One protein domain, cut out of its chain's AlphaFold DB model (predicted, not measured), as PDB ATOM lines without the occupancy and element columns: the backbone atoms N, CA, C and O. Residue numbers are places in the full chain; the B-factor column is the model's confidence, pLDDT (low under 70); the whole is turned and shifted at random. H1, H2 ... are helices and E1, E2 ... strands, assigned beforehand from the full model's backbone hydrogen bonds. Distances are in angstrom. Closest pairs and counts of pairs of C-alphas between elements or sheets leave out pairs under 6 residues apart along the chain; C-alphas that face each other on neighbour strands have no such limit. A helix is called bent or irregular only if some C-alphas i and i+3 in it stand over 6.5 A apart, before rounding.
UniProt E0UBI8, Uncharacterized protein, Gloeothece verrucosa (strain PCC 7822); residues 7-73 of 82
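What this domain is: This is residues 7 to 73 of the 82 residues of an uncharacterized protein of Gloeothece verrucosa (strain PCC 7822) (UniProt E0UBI8). The model is one strongly twisted sheet with the long, bent strand E3 and its antiparallel partner E4 in the middle, E1 and E2 placed one after the other along the far side of E3, and E5 on the far side of E4. The short helix H1 follows E5 directly and stands beside the strands at the sheet's level. The printed part has 67 residues, with five named strands, E1 to E5, followed along the chain by one named helix, H1; the sheet is branched, with the neighbour pairs E1 and E3, E2 and E3, E3 and E4, and E4 and E5, each antiparallel, and the class is mixed, helices and strands. The whole is compact and rounded, with a radius of gyration of the C-alphas of 11.5 A and spans of 30 by 28 by 19 A.

How they stand to each other: E1, residues 12 to 14, is an edge strand, antiparallel to E3, residues 29 to 37; N 13 and O 36 are 2.8 A apart, within hydrogen-bond range. E2, residues 21 to 26, is apart from E1 and forms a hairpin with E3, where N 26 and O 29 are 2.8 A apart. E1 and E2 lie on one side of E3 in a staggered pairing, E2 beside residues 29 to 33 and E1 beside residues 34 to 37; E3 bends by 51 degrees at residue 34. On the other side of E3 is E4, residues 43 to 48, at 152 degrees between directions, with N 32 and O 46 2.8 A apart. E2, E3, E4 and E5, residues 60 to 62, form a meander, each strand the antiparallel neighbour of the one before. E5 is apart from E1 and E2; N 61 and O 45 of the hairpin E4 and E5 are 2.8 A apart. H1, residues 63 to 69, is on the sheet at a height of 1.5 A; the closest C-alphas of H1 and E4 are those of Leu 63 and Ile 44, 5.9 A apart. Each O i to N i+4 pair of H1 is within hydrogen-bond range.

Where its parts are: E1 begins at C-alpha 12, (96.077, 145.559, 132.958). From first to last C-alpha, E2 measures 14.3 A, E3 23.0 A and E4 15.7 A. E1 measures 5.8 A, E5 7.0 A and H1 10.0 A. E3 begins at C-alpha 29, (78.482, 154.362, 121.074), and H1 ends at C-alpha 69, (90.687, 164.213, 126.089).

The domain as a whole: The two C-alphas farthest apart are those of Gly 39 and Asp 51, at 30.9 A. The printed part has no cut. The link from E4 to E5, 11 residues, is long; it holds Pro 53, the one printed residue with pLDDT under 70. The mean pLDDT of the printed part is 88.8.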
ATOM      1  N   SER A   7      98.724 144.473 123.870       90.56
ATOM      2  CA  SER A   7     100.167 144.498 124.144       90.56
ATOM      3  C   SER A   7     100.675 145.829 124.715       90.56
ATOM      4  O   SER A   7     101.699 145.836 125.396       90.56
ATOM      5  N   LEU A   8      99.961 146.939 124.490       90.50
ATOM      6  CA  LEU A   8     100.278 148.253 125.064       90.50
ATOM      7  C   LEU A   8      99.808 148.384 126.525       90.50
ATOM      8  O   LEU A   8     100.247 149.282 127.236       90.50
ATOM      9  N   PHE A   9      98.964 147.460 126.990       91.12
ATOM     10  CA  PHE A   9      98.345 147.448 128.316       91.12
ATOM     11  C   PHE A   9      98.844 146.262 129.159       91.12
ATOM     12  O   PHE A   9      98.082 145.513 129.762       91.12
ATOM     13  N   ASN A  10     100.163 146.078 129.225       91.00
ATOM     14  CA  ASN A  10     100.804 144.991 129.985       91.00
ATOM     15  C   ASN A  10     100.536 145.018 131.513       91.00
ATOM     16  O   ASN A  10     100.680 144.005 132.207       91.00
ATOM     17  N   HIS A  11     100.128 146.172 132.035       91.88
ATOM     18  CA  HIS A  11      99.813 146.430 133.437       91.88
ATOM     19  C   HIS A  11      98.317 146.272 133.756       91.88
ATOM     20  O   HIS A  11      97.888 146.635 134.848       91.88
ATOM     21  N   VAL A  12      97.527 145.738 132.823       94.31
ATOM     22  CA  VAL A  12      96.077 145.559 132.958       94.31
ATOM     23  C   VAL A  12      95.744 144.086 133.139       94.31
ATOM     24  O   VAL A  12      96.293 143.221 132.453       94.31
ATOM     25  N   ASP A  13      94.827 143.812 134.058       94.56
ATOM     26  CA  ASP A  13      94.105 142.550 134.129       94.56
ATOM     27  C   ASP A  13      92.855 142.676 133.258       94.56
ATOM     28  O   ASP A  13      91.869 143.325 133.622       94.56
ATOM     29  N   PHE A  14      92.935 142.106 132.058       93.25
ATOM     30  CA  PHE A  14      91.807 142.062 131.137       93.25
ATOM     31  C   PHE A  14      90.792 141.020 131.590       93.25
ATOM     32  O   PHE A  14      91.149 139.909 131.983       93.25
ATOM     33  N   LEU A  15      89.519 141.391 131.500       91.75
ATOM     34  CA  LEU A  15      88.405 140.485 131.727       91.75
ATOM     35  C   LEU A  15      88.309 139.480 130.575       91.75
ATOM     36  O   LEU A  15      88.774 139.732 129.458       91.75
ATOM     37  N   ALA A  16      87.664 138.345 130.829       89.25
ATOM     38  CA  ALA A  16      87.229 137.490 129.735       89.25
ATOM     39  C   ALA A  16      86.115 138.197 128.937       89.25
ATOM     40  O   ALA A  16      85.392 139.035 129.476       89.25
ATOM     41  N   THR A  17      85.968 137.886 127.648       86.69
ATOM     42  CA  THR A  17      85.009 138.574 126.758       86.69
ATOM     43  C   THR A  17      83.572 138.497 127.277       86.69
ATOM     44  O   THR A  17      82.839 139.478 127.260       86.69
ATOM     45  N   GLU A  18      83.185 137.339 127.799       86.31
ATOM     46  CA  GLU A  18      81.888 137.067 128.413       86.31
ATOM     47  C   GLU A  18      81.651 137.827 129.728       86.31
ATOM     48  O   GLU A  18      80.531 137.858 130.231       86.31
ATOM     49  N   GLN A  19      82.697 138.440 130.288       89.62
ATOM     50  CA  GLN A  19      82.648 139.249 131.505       89.62
ATOM     51  C   GLN A  19      82.661 140.753 131.211       89.62
ATOM     52  O   GLN A  19      82.659 141.546 132.153       89.62
ATOM     53  N   PHE A  20      82.695 141.165 129.940       90.50
ATOM     54  CA  PHE A  20      82.652 142.580 129.586       90.50
ATOM     55  C   PHE A  20      81.330 143.192 130.031       90.50
ATOM     56  O   PHE A  20      80.263 142.597 129.880       90.50
ATOM     57  N   GLN A  21      81.403 144.397 130.591       91.62
ATOM     58  CA  GLN A  21      80.239 145.059 131.172       91.62
ATOM     59  C   GLN A  21      79.938 146.337 130.406       91.62
ATOM     60  O   GLN A  21      80.826 147.162 130.221       91.62
ATOM     61  N   LEU A  22      78.690 146.527 129.985       91.81
ATOM     62  CA  LEU A  22      78.233 147.817 129.478       91.81
ATOM     63  C   LEU A  22      78.125 148.791 130.651       91.81
ATOM     64  O   LEU A  22      77.266 148.625 131.511       91.81
ATOM     65  N   ILE A  23      79.000 149.791 130.680       92.94
ATOM     66  CA  ILE A  23      79.089 150.746 131.792       92.94
ATOM     67  C   ILE A  23      78.563 152.133 131.431       92.94
ATOM     68  O   ILE A  23      78.421 152.987 132.309       92.94
ATOM     69  N   GLY A  24      78.280 152.374 130.152       92.00
ATOM     70  CA  GLY A  24      77.834 153.676 129.691       92.00
ATOM     71  C   GLY A  24      77.856 153.840 128.183       92.00
ATOM     72  O   GLY A  24      77.870 152.868 127.426       92.00
ATOM     73  N   GLU A  25      77.898 155.100 127.770       92.12
ATOM     74  CA  GLU A  25      77.966 155.520 126.378       92.12
ATOM     75  C   GLU A  25      78.998 156.635 126.190       92.12
ATOM     76  O   GLU A  25      79.207 157.485 127.060       92.12
ATOM     77  N   TYR A  26      79.623 156.650 125.020       90.25
ATOM     78  CA  TYR A  26      80.518 157.704 124.571       90.25
ATOM     79  C   TYR A  26      80.220 158.015 123.107       90.25
ATOM     80  O   TYR A  26      80.267 157.122 122.266       90.25
ATOM     81  N   ALA A  27      79.888 159.271 122.797       88.62
ATOM     82  CA  ALA A  27      79.531 159.697 121.438       88.62
ATOM     83  C   ALA A  27      78.474 158.783 120.767       88.62
ATOM     84  O   ALA A  27      78.643 158.373 119.619       88.62
ATOM     85  N   GLN A  28      77.399 158.453 121.502       87.19
ATOM     86  CA  GLN A  28      76.307 157.543 121.091       87.19
ATOM     87  C   GLN A  28      76.729 156.084 120.830       87.19
ATOM     88  O   GLN A  28      75.928 155.285 120.352       87.19
ATOM     89  N   GLN A  29      77.971 155.725 121.148       90.19
ATOM     90  CA  GLN A  29      78.482 154.362 121.074       90.19
ATOM     91  C   GLN A  29      78.561 153.757 122.471       90.19
ATOM     92  O   GLN A  29      78.675 154.471 123.470       90.19
ATOM     93  N   LYS A  30      78.517 152.430 122.546       91.75
ATOM     94  CA  LYS A  30      78.542 151.708 123.816       91.75
ATOM     95  C   LYS A  30      79.923 151.789 124.440       91.75
ATOM     96  O   LYS A  30      80.925 151.603 123.756       91.75
ATOM     97  N   LEU A  31      79.972 152.010 125.746       93.06
ATOM     98  CA  LEU A  31      81.203 152.000 126.519       93.06
ATOM     99  C   LEU A  31      81.250 150.748 127.389       93.06
ATOM    100  O   LEU A  31      80.414 150.551 128.274       93.06
ATOM    101  N   LEU A  32      82.237 149.902 127.131       93.94
ATOM    102  CA  LEU A  32      82.406 148.614 127.784       93.94
ATOM    103  C   LEU A  32      83.579 148.666 128.755       93.94
ATOM    104  O   LEU A  32      84.661 149.095 128.371       93.94
ATOM    105  N   LEU A  33      83.399 148.172 129.975       94.31
ATOM    106  CA  LEU A  33      84.497 147.819 130.867       94.31
ATOM    107  C   LEU A  33      85.078 146.481 130.421       94.31
ATOM    108  O   LEU A  33      84.367 145.474 130.371       94.31
ATOM    109  N   ILE A  34      86.375 146.479 130.126       94.69
ATOM    110  CA  ILE A  34      87.076 145.318 129.563       94.69
ATOM    111  C   ILE A  34      88.272 144.871 130.409       94.69
ATOM    112  O   ILE A  34      88.883 143.842 130.131       94.69
ATOM    113  N   GLY A  35      88.629 145.632 131.440       94.75
ATOM    114  CA  GLY A  35      89.756 145.324 132.309       94.75
ATOM    115  C   GLY A  35      89.954 146.374 133.388       94.75
ATOM    116  O   GLY A  35      89.268 147.398 133.417       94.75
ATOM    117  N   LYS A  36      90.913 146.113 134.272       95.62
ATOM    118  CA  LYS A  36      91.352 147.064 135.298       95.62
ATOM    119  C   LYS A  36      92.873 147.078 135.408       95.62
ATOM    120  O   LYS A  36      93.516 146.052 135.190       95.62
ATOM    121  N   THR A  37      93.470 148.217 135.752       94.31
ATOM    122  CA  THR A  37      94.916 148.282 136.023       94.31
ATOM    123  C   THR A  37      95.267 147.469 137.280       94.31
ATOM    124  O   THR A  37      94.553 147.514 138.279       94.31
ATOM    125  N   LYS A  38      96.391 146.737 137.262       90.44
ATOM    126  CA  LYS A  38      96.867 145.871 138.368       90.44
ATOM    127  C   LYS A  38      97.190 146.615 139.671       90.44
ATOM    128  O   LYS A  38      97.391 145.984 140.701       90.44
ATOM    129  N   GLY A  39      97.322 147.941 139.612       86.06
ATOM    130  CA  GLY A  39      97.657 148.788 140.755       86.06
ATOM    131  C   GLY A  39      96.411 149.247 141.503       86.06
ATOM    132  O   GLY A  39      96.000 148.632 142.481       86.06
ATOM    133  N   TYR A  40      95.820 150.347 141.038       84.81
ATOM    134  CA  TYR A  40      94.680 150.995 141.693       84.81
ATOM    135  C   TYR A  40      93.319 150.524 141.167       84.81
ATOM    136  O   TYR A  40      92.288 151.038 141.595       84.81
ATOM    137  N   GLY A  41      93.298 149.547 140.257       90.44
ATOM    138  CA  GLY A  41      92.058 149.027 139.694       90.44
ATOM    139  C   GLY A  41      91.358 150.016 138.764       90.44
ATOM    140  O   GLY A  41      90.133 149.972 138.652       90.44
ATOM    141  N   GLU A  42      92.109 150.915 138.122       92.75
ATOM    142  CA  GLU A  42      91.540 151.928 137.234       92.75
ATOM    143  C   GLU A  42      90.859 151.246 136.041       92.75
ATOM    144  O   GLU A  42      91.412 150.292 135.482       92.75
ATOM    145  N   PRO A  43      89.649 151.688 135.663       94.56
ATOM    146  CA  PRO A  43      88.872 151.029 134.629       94.56
ATOM    147  C   PRO A  43      89.487 151.244 133.247       94.56
ATOM    148  O   PRO A  43      89.684 152.374 132.792       94.56
ATOM    149  N   ILE A  44      89.708 150.131 132.557       96.06
ATOM    150  CA  ILE A  44      90.090 150.095 131.150       96.06
ATOM    151  C   ILE A  44      88.858 149.743 130.339       96.06
ATOM    152  O   ILE A  44      88.168 148.753 130.611       96.06
ATOM    153  N   VAL A  45      88.582 150.577 129.347       95.06
ATOM    154  CA  VAL A  45      87.337 150.559 128.594       95.06
ATOM    155  C   VAL A  45      87.588 150.372 127.109       95.06
ATOM    156  O   VAL A  45      88.681 150.632 126.614       95.06
ATOM    157  N   ALA A  46      86.565 149.937 126.390       94.81
ATOM    158  CA  ALA A  46      86.520 149.992 124.939       94.81
ATOM    159  C   ALA A  46      85.202 150.604 124.485       94.81
ATOM    160  O   ALA A  46      84.173 150.471 125.151       94.81
ATOM    161  N   ILE A  47      85.245 151.267 123.338       92.62
ATOM    162  CA  ILE A  47      84.050 151.742 122.653       92.62
ATOM    163  C   ILE A  47      83.627 150.643 121.681       92.62
ATOM    164  O   ILE A  47      84.473 150.125 120.953       92.62
ATOM    165  N   SER A  48      82.345 150.286 121.690       91.06
ATOM    166  CA  SER A  48      81.763 149.332 120.750       91.06
ATOM    167  C   SER A  48      80.662 149.987 119.931       91.06
ATOM    168  O   SER A  48      79.829 150.740 120.450       91.06
ATOM    169  N   THR A  49      80.676 149.696 118.636       86.12
ATOM    170  CA  THR A  49      79.701 150.205 117.665       86.12
ATOM    171  C   THR A  49      78.525 149.254 117.455       86.12
ATOM    172  O   THR A  49      77.542 149.628 116.815       86.12
ATOM    173  N   THR A  50      78.602 148.035 117.992       81.62
ATOM    174  CA  THR A  50      77.618 146.975 117.780       81.62
ATOM    175  C   THR A  50      76.855 146.633 119.056       81.62
ATOM    176  O   THR A  50      77.261 146.933 120.181       81.62
ATOM    177  N   ASP A  51      75.705 145.976 118.884       73.94
ATOM    178  CA  ASP A  51      74.964 145.442 120.024       73.94
ATOM    179  C   ASP A  51      75.634 144.225 120.655       73.94
ATOM    180  O   ASP A  51      75.554 144.045 121.871       73.94
ATOM    181  N   ASP A  52      76.308 143.436 119.821       74.19
ATOM    182  CA  ASP A  52      77.123 142.299 120.210       74.19
ATOM    183  C   ASP A  52      78.610 142.655 120.058       74.19
ATOM    184  O   ASP A  52      79.137 142.633 118.937       74.19
ATOM    185  N   PRO A  53      79.302 142.969 121.163       68.94
ATOM    186  CA  PRO A  53      80.705 143.335 121.102       68.94
ATOM    187  C   PRO A  53      81.599 142.166 120.701       68.94
ATOM    188  O   PRO A  53      82.695 142.409 120.220       68.94
ATOM    189  N   THR A  54      81.144 140.908 120.822       72.31
ATOM    190  CA  THR A  54      81.962 139.720 120.509       72.31
ATOM    191  C   THR A  54      82.344 139.604 119.032       72.31
ATOM    192  O   THR A  54      83.303 138.903 118.689       72.31
ATOM    193  N   SER A  55      81.623 140.335 118.182       72.69
ATOM    194  CA  SER A  55      81.801 140.397 116.735       72.69
ATOM    195  C   SER A  55      82.730 141.536 116.275       72.69
ATOM    196  O   SER A  55      82.970 141.668 115.075       72.69
ATOM    197  N   GLU A  56      83.267 142.351 117.192       81.62
ATOM    198  CA  GLU A  56      84.069 143.544 116.886       81.62
ATOM    199  C   GLU A  56      85.529 143.414 117.368       81.62
ATOM    200  O   GLU A  56      85.833 142.780 118.380       81.62
ATOM    201  N   GLU A  57      86.467 144.030 116.643       85.44
ATOM    202  CA  GLU A  57      87.821 144.253 117.160       85.44
ATOM    203  C   GLU A  57      87.831 145.503 118.042       85.44
ATOM    204  O   GLU A  57      87.711 146.625 117.553       85.44
ATOM    205  N   LEU A  58      88.017 145.314 119.346       91.00
ATOM    206  CA  LEU A  58      87.971 146.405 120.314       91.00
ATOM    207  C   LEU A  58      89.350 147.032 120.546       91.00
ATOM    208  O   LEU A  58      90.395 146.374 120.479       91.00
ATOM    209  N   VAL A  59      89.342 148.323 120.874       92.69
ATOM    210  CA  VAL A  59      90.529 149.096 121.255       92.69
ATOM    211  C   VAL A  59      90.393 149.499 122.717       92.69
ATOM    212  O   VAL A  59      89.423 150.153 123.093       92.69
ATOM    213  N   ALA A  60      91.366 149.097 123.531       94.44
ATOM    214  CA  ALA A  60      91.432 149.468 124.935       94.44
ATOM    215  C   ALA A  60      91.883 150.920 125.100       94.44
ATOM    216  O   ALA A  60      92.833 151.364 124.450       94.44
ATOM    217  N   CYS A  61      91.229 151.617 126.018       94.00
ATOM    218  CA  CYS A  61      91.497 152.990 126.409       94.00
ATOM    219  C   CYS A  61      91.388 153.111 127.931       94.00
ATOM    220  O   CYS A  61      90.581 152.429 128.563       94.00
ATOM    221  N   ASP A  62      92.172 154.006 128.520       93.44
ATOM    222  CA  ASP A  62      91.964 154.407 129.910       93.44
ATOM    223  C   ASP A  62      90.717 155.302 129.996       93.44
ATOM    224  O   ASP A  62      90.570 156.247 129.213       93.44
ATOM    225  N   LEU A  63      89.799 154.994 130.918       92.81
ATOM    226  CA  LEU A  63      88.559 155.756 131.060       92.81
ATOM    227  C   LEU A  63      88.817 157.219 131.437       92.81
ATOM    228  O   LEU A  63      88.157 158.114 130.913       92.81
ATOM    229  N   TYR A  64      89.758 157.477 132.341       89.31
ATOM    230  CA  TYR A  64      90.045 158.829 132.802       89.31
ATOM    231  C   TYR A  64      90.689 159.658 131.698       89.31
ATOM    232  O   TYR A  64      90.345 160.828 131.537       89.31
ATOM    233  N   GLU A  65      91.574 159.063 130.900       89.69
ATOM    234  CA  GLU A  65      92.143 159.750 129.737       89.69
ATOM    235  C   GLU A  65      91.083 160.019 128.662       89.69
ATOM    236  O   GLU A  65      91.062 161.113 128.096       89.69
ATOM    237  N   LEU A  66      90.142 159.091 128.442       89.88
ATOM    238  CA  LEU A  66      88.994 159.312 127.556       89.88
ATOM    239  C   LEU A  66      88.126 160.485 128.038       89.88
ATOM    240  O   LEU A  66      87.722 161.330 127.240       89.88
ATOM    241  N   MET A  67      87.874 160.575 129.345       88.56
ATOM    242  CA  MET A  67      87.116 161.678 129.943       88.56
ATOM    243  C   MET A  67      87.850 163.023 129.855       88.56
ATOM    244  O   MET A  67      87.200 164.052 129.703       88.56
ATOM    245  N   LYS A  68      89.186 163.039 129.950       87.12
ATOM    246  CA  LYS A  68      89.987 164.273 129.851       87.12
ATOM    247  C   LYS A  68      90.136 164.779 128.418       87.12
ATOM    248  O   LYS A  68      90.167 165.987 128.209       87.12
ATOM    249  N   CYS A  69      90.297 163.870 127.457       78.88
ATOM    250  CA  CYS A  69      90.687 164.213 126.089       78.88
ATOM    251  C   CYS A  69      89.508 164.378 125.122       78.88
ATOM    252  O   CYS A  69      89.743 164.650 123.946       78.88
ATOM    253  N   SER A  70      88.265 164.170 125.563       75.56
ATOM    254  CA  SER A  70      87.116 164.171 124.660       75.56
ATOM    255  C   SER A  70      86.241 165.415 124.771       75.56
ATOM    256  O   SER A  70      85.911 165.888 125.854       75.56
ATOM    257  N   ASP A  71      85.794 165.894 123.609       79.12
ATOM    258  CA  ASP A  71      84.761 166.931 123.493       79.12
ATOM    259  C   ASP A  71      83.342 166.373 123.724       79.12
ATOM    260  O   ASP A  71      82.372 167.125 123.831       79.12
ATOM    261  N   HIS A  72      83.206 165.044 123.778       81.12
ATOM    262  CA  HIS A  72      81.940 164.349 123.987       81.12
ATOM    263  C   HIS A  72      81.832 163.885 125.435       81.12
ATOM    264  O   HIS A  72      82.737 163.245 125.962       81.12
ATOM    265  N   ALA A  73      80.688 164.141 126.067       82.81
ATOM    266  CA  ALA A  73      80.445 163.653 127.414       82.81
ATOM    267  C   ALA A  73      80.472 162.115 127.444       82.81
ATOM    268  O   ALA A  73      79.741 161.451 126.706       82.81
TER     269      ALA A  73